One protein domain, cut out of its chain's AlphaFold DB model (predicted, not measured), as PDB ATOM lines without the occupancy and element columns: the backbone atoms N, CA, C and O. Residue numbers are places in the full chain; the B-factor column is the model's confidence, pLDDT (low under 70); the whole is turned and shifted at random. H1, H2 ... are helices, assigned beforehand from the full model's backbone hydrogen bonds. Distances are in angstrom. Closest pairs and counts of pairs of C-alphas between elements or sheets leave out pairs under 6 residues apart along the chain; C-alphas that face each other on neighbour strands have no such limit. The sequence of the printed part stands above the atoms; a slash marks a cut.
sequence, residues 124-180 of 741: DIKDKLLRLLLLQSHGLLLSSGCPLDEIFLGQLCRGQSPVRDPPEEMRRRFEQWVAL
ATOM      1  N   ASP A 124     211.274 241.915 265.838       65.06
ATOM      2  CA  ASP A 124     211.326 240.838 266.841       65.06
ATOM      3  C   ASP A 124     212.697 240.145 266.865       65.06
ATOM      4  O   ASP A 124     213.216 239.809 267.928       65.06
ATOM      5  N   ILE A 125     213.292 239.913 265.688       65.19
ATOM      6  CA  ILE A 125     214.646 239.364 265.546       65.19
ATOM      7  C   ILE A 125     215.690 240.376 266.023       65.19
ATOM      8  O   ILE A 125     216.571 239.995 266.787       65.19
ATOM      9  N   LYS A 126     215.591 241.653 265.630       60.06
ATOM     10  CA  LYS A 126     216.489 242.726 266.088       60.06
ATOM     11  C   LYS A 126     216.461 242.862 267.606       60.06
ATOM     12  O   LYS A 126     217.525 242.952 268.199       60.06
ATOM     13  N   ASP A 127     215.294 242.834 268.233       70.50
ATOM     14  CA  ASP A 127     215.138 243.048 269.669       70.50
ATOM     15  C   ASP A 127     215.559 241.802 270.459       70.50
ATOM     16  O   ASP A 127     216.193 241.926 271.504       70.50
ATOM     17  N   LYS A 128     215.338 240.589 269.926       71.44
ATOM     18  CA  LYS A 128     215.925 239.350 270.473       71.44
ATOM     19  C   LYS A 128     217.450 239.334 270.345       71.44
ATOM     20  O   LYS A 128     218.119 238.967 271.306       71.44
ATOM     21  N   LEU A 129     218.006 239.755 269.207       65.69
ATOM     22  CA  LEU A 129     219.455 239.879 269.006       65.69
ATOM     23  C   LEU A 129     220.052 240.957 269.911       65.69
ATOM     24  O   LEU A 129     221.028 240.687 270.595       65.69
ATOM     25  N   LEU A 130     219.449 242.144 269.974       77.38
ATOM     26  CA  LEU A 130     219.875 243.245 270.835       77.38
ATOM     27  C   LEU A 130     219.824 242.830 272.305       77.38
ATOM     28  O   LEU A 130     220.784 243.060 273.025       77.38
ATOM     29  N   ARG A 131     218.763 242.142 272.739       75.38
ATOM     30  CA  ARG A 131     218.654 241.577 274.089       75.38
ATOM     31  C   ARG A 131     219.724 240.518 274.370       75.38
ATOM     32  O   ARG A 131     220.271 240.514 275.467       75.38
ATOM     33  N   LEU A 132     220.039 239.641 273.414       71.94
ATOM     34  CA  LEU A 132     221.124 238.661 273.551       71.94
ATOM     35  C   LEU A 132     222.499 239.337 273.617       71.94
ATOM     36  O   LEU A 132     223.299 238.975 274.474       71.94
ATOM     37  N   LEU A 133     222.751 240.347 272.777       75.00
ATOM     38  CA  LEU A 133     223.977 241.145 272.812       75.00
ATOM     39  C   LEU A 133     224.101 241.904 274.137       75.00
ATOM     40  O   LEU A 133     225.147 241.813 274.771       75.00
ATOM     41  N   LEU A 134     223.056 242.603 274.590       76.38
ATOM     42  CA  LEU A 134     223.030 243.307 275.879       76.38
ATOM     43  C   LEU A 134     223.247 242.347 277.058       76.38
ATOM     44  O   LEU A 134     224.014 242.665 277.957       76.38
ATOM     45  N   LEU A 135     222.645 241.152 277.035       73.94
ATOM     46  CA  LEU A 135     222.832 240.139 278.077       73.94
ATOM     47  C   LEU A 135     224.258 239.561 278.079       73.94
ATOM     48  O   LEU A 135     224.863 239.423 279.138       73.94
ATOM     49  N   GLN A 136     224.817 239.255 276.904       69.50
ATOM     50  CA  GLN A 136     226.172 238.710 276.764       69.50
ATOM     51  C   GLN A 136     227.264 239.757 277.047       69.50
ATOM     52  O   GLN A 136     228.325 239.419 277.565       69.50
ATOM     53  N   SER A 137     227.004 241.028 276.732       71.62
ATOM     54  CA  SER A 137     227.907 242.158 276.989       71.62
ATOM     55  C   SER A 137     227.615 242.904 278.295       71.62
ATOM     56  O   SER A 137     228.305 243.875 278.579       71.62
ATOM     57  N   HIS A 138     226.668 242.451 279.124       72.69
ATOM     58  CA  HIS A 138     226.236 243.145 280.347       72.69
ATOM     59  C   HIS A 138     227.412 243.534 281.258       72.69
ATOM     60  O   HIS A 138     227.566 244.696 281.628       72.69
ATOM     61  N   GLY A 139     228.301 242.576 281.552       67.94
ATOM     62  CA  GLY A 139     229.507 242.833 282.344       67.94
ATOM     63  C   GLY A 139     230.518 243.748 281.644       67.94
ATOM     64  O   GLY A 139     231.175 244.542 282.309       67.94
ATOM     65  N   LEU A 140     230.606 243.694 280.308       69.19
ATOM     66  CA  LEU A 140     231.470 244.587 279.531       69.19
ATOM     67  C   LEU A 140     230.950 246.028 279.591       69.19
ATOM     68  O   LEU A 140     231.724 246.924 279.914       69.19
ATOM     69  N   LEU A 141     229.646 246.239 279.378       73.81
ATOM     70  CA  LEU A 141     228.989 247.546 279.450       73.81
ATOM     71  C   LEU A 141     229.202 248.201 280.821       73.81
ATOM     72  O   LEU A 141     229.684 249.333 280.884       73.81
ATOM     73  N   LEU A 142     228.956 247.465 281.908       71.06
ATOM     74  CA  LEU A 142     229.232 247.944 283.266       71.06
ATOM     75  C   LEU A 142     230.728 248.259 283.469       71.06
ATOM     76  O   LEU A 142     231.060 249.339 283.952       71.06
ATOM     77  N   SER A 143     231.643 247.385 283.028       68.19
ATOM     78  CA  SER A 143     233.095 247.627 283.147       68.19
ATOM     79  C   SER A 143     233.604 248.817 282.318       68.19
ATOM     80  O   SER A 143     234.585 249.452 282.691       68.19
ATOM     81  N   SER A 144     232.918 249.152 281.221       67.81
ATOM     82  CA  SER A 144     233.222 250.293 280.344       67.81
ATOM     83  C   SER A 144     232.617 251.626 280.812       67.81
ATOM     84  O   SER A 144     232.643 252.611 280.073       67.81
ATOM     85  N   GLY A 145     232.039 251.669 282.019       72.00
ATOM     86  CA  GLY A 145     231.426 252.877 282.576       72.00
ATOM     87  C   GLY A 145     230.177 253.333 281.817       72.00
ATOM     88  O   GLY A 145     229.942 254.535 281.696       72.00
ATOM     89  N   CYS A 146     229.397 252.396 281.263       78.44
ATOM     90  CA  CYS A 146     228.154 252.722 280.572       78.44
ATOM     91  C   CYS A 146     227.170 253.414 281.541       78.44
ATOM     92  O   CYS A 146     226.852 252.839 282.580       78.44
ATOM     93  N   PRO A 147     226.651 254.619 281.229       73.38
ATOM     94  CA  PRO A 147     225.841 255.420 282.153       73.38
ATOM     95  C   PRO A 147     224.360 254.998 282.195       73.38
ATOM     96  O   PRO A 147     223.485 255.829 282.427       73.38
ATOM     97  N   LEU A 148     224.069 253.721 281.932       77.75
ATOM     98  CA  LEU A 148     222.758 253.115 282.149       77.75
ATOM     99  C   LEU A 148     222.814 252.320 283.453       77.75
ATOM    100  O   LEU A 148     223.565 251.350 283.541       77.75
ATOM    101  N   ASP A 149     222.005 252.711 284.436       72.94
ATOM    102  CA  ASP A 149     221.953 252.037 285.736       72.94
ATOM    103  C   ASP A 149     221.672 250.533 285.583       72.94
ATOM    104  O   ASP A 149     220.872 250.123 284.737       72.94
ATOM    105  N   GLU A 150     222.263 249.707 286.451       74.12
ATOM    106  CA  GLU A 150     222.126 248.240 286.419       74.12
ATOM    107  C   GLU A 150     220.655 247.779 286.415       74.12
ATOM    108  O   GLU A 150     220.293 246.823 285.730       74.12
ATOM    109  N   ILE A 151     219.773 248.508 287.108       76.12
ATOM    110  CA  ILE A 151     218.327 248.248 287.125       76.12
ATOM    111  C   ILE A 151     217.708 248.470 285.734       76.12
ATOM    112  O   ILE A 151     216.900 247.659 285.277       76.12
ATOM    113  N   PHE A 152     218.092 249.546 285.044       74.75
ATOM    114  CA  PHE A 152     217.571 249.913 283.726       74.75
ATOM    115  C   PHE A 152     218.117 248.974 282.640       74.75
ATOM    116  O   PHE A 152     217.355 248.418 281.844       74.75
ATOM    117  N   LEU A 153     219.425 248.700 282.664       72.62
ATOM    118  CA  LEU A 153     220.069 247.726 281.782       72.62
ATOM    119  C   LEU A 153     219.510 246.309 282.012       72.62
ATOM    120  O   LEU A 153     219.239 245.581 281.053       72.62
ATOM    121  N   GLY A 154     219.240 245.947 283.269       69.62
ATOM    122  CA  GLY A 154     218.598 244.696 283.666       69.62
ATOM    123  C   GLY A 154     217.151 244.554 283.179       69.62
ATOM    124  O   GLY A 154     216.758 243.455 282.783       69.62
ATOM    125  N   GLN A 155     216.366 245.637 283.139       71.62
ATOM    126  CA  GLN A 155     215.018 245.647 282.546       71.62
ATOM    127  C   GLN A 155     215.075 245.404 281.030       71.62
ATOM    128  O   GLN A 155     214.402 244.494 280.533       71.62
ATOM    129  N   LEU A 156     215.963 246.105 280.314       71.88
ATOM    130  CA  LEU A 156     216.217 245.883 278.883       71.88
ATOM    131  C   LEU A 156     216.664 244.435 278.599       71.88
ATOM    132  O   LEU A 156     216.095 243.762 277.738       71.88
ATOM    133  N   CYS A 157     217.605 243.894 279.381       69.50
ATOM    134  CA  CYS A 157     218.056 242.497 279.276       69.50
ATOM    135  C   CYS A 157     216.954 241.470 279.598       69.50
ATOM    136  O   CYS A 157     216.991 240.330 279.120       69.50
ATOM    137  N   ARG A 158     215.935 241.855 280.377       68.50
ATOM    138  CA  ARG A 158     214.733 241.049 280.657       68.50
ATOM    139  C   ARG A 158     213.626 241.229 279.612       68.50
ATOM    140  O   ARG A 158     212.659 240.470 279.639       68.50
ATOM    141  N   GLY A 159     213.792 242.138 278.648       58.66
ATOM    142  CA  GLY A 159     212.778 242.466 277.642       58.66
ATOM    143  C   GLY A 159     211.565 243.189 278.231       58.66
ATOM    144  O   GLY A 159     210.473 243.090 277.683       58.66
ATOM    145  N   GLN A 160     211.746 243.861 279.368       58.91
ATOM    146  CA  GLN A 160     210.742 244.727 279.970       58.91
ATOM    147  C   GLN A 160     210.941 246.134 279.409       58.91
ATOM    148  O   GLN A 160     212.051 246.664 279.465       58.91
ATOM    149  N   SER A 161     209.877 246.746 278.883       53.69
ATOM    150  CA  SER A 161     209.897 248.191 278.651       53.69
ATOM    151  C   SER A 161     210.007 248.880 280.012       53.69
ATOM    152  O   SER A 161     209.210 248.547 280.897       53.69
ATOM    153  N   PRO A 162     210.942 249.824 280.209       57.97
ATOM    154  CA  PRO A 162     210.968 250.643 281.410       57.97
ATOM    155  C   PRO A 162     209.611 251.326 281.612       57.97
ATOM    156  O   PRO A 162     209.029 251.857 280.668       57.97
ATOM    157  N   VAL A 163     209.100 251.301 282.845       49.75
ATOM    158  CA  VAL A 163     207.778 251.868 283.204       49.75
ATOM    159  C   VAL A 163     207.789 253.409 283.180       49.75
ATOM    160  O   VAL A 163     206.748 254.055 283.270       49.75
ATOM    161  N   ARG A 164     208.975 254.006 283.045       58.19
ATOM    162  CA  ARG A 164     209.228 255.444 282.968       58.19
ATOM    163  C   ARG A 164     210.377 255.685 281.992       58.19
ATOM    164  O   ARG A 164     211.352 254.932 282.018       58.19
ATOM    165  N   ASP A 165     210.277 256.733 281.181       59.69
ATOM    166  CA  ASP A 165     211.370 257.164 280.306       59.69
ATOM    167  C   ASP A 165     212.662 257.444 281.102       59.69
ATOM    168  O   ASP A 165     212.592 257.941 282.236       59.69
ATOM    169  N   PRO A 166     213.849 257.147 280.535       71.44
ATOM    170  CA  PRO A 166     215.116 257.458 281.185       71.44
ATOM    171  C   PRO A 166     215.250 258.978 281.373       71.44
ATOM    172  O   PRO A 166     214.908 259.731 280.456       71.44
ATOM    173  N   PRO A 167     215.777 259.459 282.517       76.12
ATOM    174  CA  PRO A 167     216.014 260.882 282.728       76.12
ATOM    175  C   PRO A 167     216.827 261.492 281.584       76.12
ATOM    176  O   PRO A 167     217.807 260.903 281.129       76.12
ATOM    177  N   GLU A 168     216.462 262.697 281.143       75.31
ATOM    178  CA  GLU A 168     217.091 263.354 279.987       75.31
ATOM    179  C   GLU A 168     218.619 263.495 280.144       75.31
ATOM    180  O   GLU A 168     219.377 263.372 279.185       75.31
ATOM    181  N   GLU A 169     219.081 263.655 281.384       77.12
ATOM    182  CA  GLU A 169     220.497 263.687 281.745       77.12
ATOM    183  C   GLU A 169     221.201 262.324 281.608       77.12
ATOM    184  O   GLU A 169     222.323 262.260 281.109       77.12
ATOM    185  N   MET A 170     220.536 261.223 281.977       76.50
ATOM    186  CA  MET A 170     221.032 259.859 281.737       76.50
ATOM    187  C   MET A 170     221.148 259.597 280.230       76.50
ATOM    188  O   MET A 170     222.156 259.070 279.759       76.50
ATOM    189  N   ARG A 171     220.151 260.045 279.458       76.69
ATOM    190  CA  ARG A 171     220.158 259.957 277.996       76.69
ATOM    191  C   ARG A 171     221.312 260.748 277.370       76.69
ATOM    192  O   ARG A 171     222.045 260.175 276.569       76.69
ATOM    193  N   ARG A 172     221.526 262.013 277.759       79.38
ATOM    194  CA  ARG A 172     222.667 262.825 277.282       79.38
ATOM    195  C   ARG A 172     224.009 262.156 277.571       79.38
ATOM    196  O   ARG A 172     224.853 262.074 276.682       79.38
ATOM    197  N   ARG A 173     224.192 261.634 278.788       78.50
ATOM    198  CA  ARG A 173     225.413 260.907 279.175       78.50
ATOM    199  C   ARG A 173     225.602 259.642 278.346       78.50
ATOM    200  O   ARG A 173     226.722 259.371 277.928       78.50
ATOM    201  N   PHE A 174     224.536 258.894 278.061       79.06
ATOM    202  CA  PHE A 174     224.605 257.717 277.193       79.06
ATOM    203  C   PHE A 174     224.985 258.079 275.754       79.06
ATOM    204  O   PHE A 174     225.896 257.469 275.199       79.06
ATOM    205  N   GLU A 175     224.366 259.106 275.167       78.44
ATOM    206  CA  GLU A 175     224.709 259.595 273.824       78.44
ATOM    207  C   GLU A 175     226.180 260.073 273.757       78.44
ATOM    208  O   GLU A 175     226.896 259.738 272.810       78.44
ATOM    209  N   GLN A 176     226.684 260.740 274.803       78.94
ATOM    210  CA  GLN A 176     228.092 261.149 274.932       78.94
ATOM    211  C   GLN A 176     229.058 259.959 275.111       78.94
ATOM    212  O   GLN A 176     230.112 259.913 274.475       78.94
ATOM    213  N   TRP A 177     228.704 258.974 275.943       82.31
ATOM    214  CA  TRP A 177     229.489 257.754 276.176       82.31
ATOM    215  C   TRP A 177     229.582 256.885 274.911       82.31
ATOM    216  O   TRP A 177     230.660 256.379 274.589       82.31
ATOM    217  N   VAL A 178     228.485 256.777 274.148       80.38
ATOM    218  CA  VAL A 178     228.459 256.118 272.832       80.38
ATOM    219  C   VAL A 178     229.359 256.856 271.837       80.38
ATOM    220  O   VAL A 178     230.135 256.208 271.137       80.38
ATOM    221  N   ALA A 179     229.299 258.192 271.783       79.38
ATOM    222  CA  ALA A 179     230.142 258.984 270.883       79.38
ATOM    223  C   ALA A 179     231.645 258.800 271.173       79.38
ATOM    224  O   ALA A 179     232.433 258.665 270.237       79.38
ATOM    225  N   LEU A 180     232.034 258.722 272.451       77.94
ATOM    226  CA  LEU A 180     233.412 258.436 272.863       77.94
ATOM    227  C   LEU A 180     233.864 257.031 272.422       77.94
ATOM    228  O   LEU A 180     234.947 256.875 271.861       77.94
TER     229      LEU A 180
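AT A GLANCE: This is residues 124 to 180 of the 741 residues of an uncharacterized protein of Ephemera danica (UniProt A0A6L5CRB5). Four helices make an open frame with few contacts: the two longest, H1 and H4, lie at opposite ends, and the shorter H2 and H3 run between them in opposite ways. H3 packs on the second half of H1, while H4 stands across the far end, joined to the rest by the link 159 to 167, which swings wide round one side. The printed part has 57 residues with four named helices, in the order H1, H2, H3, H4, and no named strand; the class is all helix. By its radius of gyration of the C-alphas, 11.4 A, the whole is compact, and its outline is rounded, with spans of 28 by 25 by 18 A.

IN THESE COORDINATES: Begin with H1, residues 124 to 136: find C-alpha 124 at (211.326, 240.838, 266.841), from where the helix runs 18.0 A to C-alpha 136 at (226.172, 238.710, 276.764). H4, residues 168 to 180, also has 13 residues; it runs 18.5 A from C-alpha 168 at (217.091, 263.354, 279.987) to C-alpha 180 at (233.412, 258.436, 272.863). Between them in the chain look for H2, residues 138 to 143, 8.7 A long, and H3, residues 150 to 158, 11.8 A long.

HOW THE PARTS SIT: Start at H1 and look at its residues 131 to 135, which alone touch H3. The closest C-alphas of the two helices are those of Arg 131 and Cys 157, 5.3 A apart. H1 and H3 run opposite ways at a steep tilt of 44 degrees. H1 and H2 meet only through their link, the single residue Ser 137, a tight link. From H2 turn to H3: they are close but not clearly touching, with the closest C-alphas, those of Leu 142 and Glu 150, 7.8 A apart. These two run opposite ways at a shallow tilt of 23 degrees. H4 is apart from H1, from H2 and from H3. In H1, H2, H3 and H4 every backbone O i to N i+4 pair is within hydrogen-bond range.

THE WHOLE: The two C-alphas farthest apart are those of Ile 125 and Glu 169, at 29.8 A. From the first printed C-alpha, of Asp 124, to the last, of Leu 180, it is 28.9 A. The printed part has no cut. The links from H2 to H3, six residues, and from H3 to H4, nine residues, are short. In the B-factor column the mean pLDDT of the printed part is 71.4, and 19 residues are under 70; among them look for residues 157 to 165, of which 157 and 158 belong to H3, and residues 124 to 126 in H1.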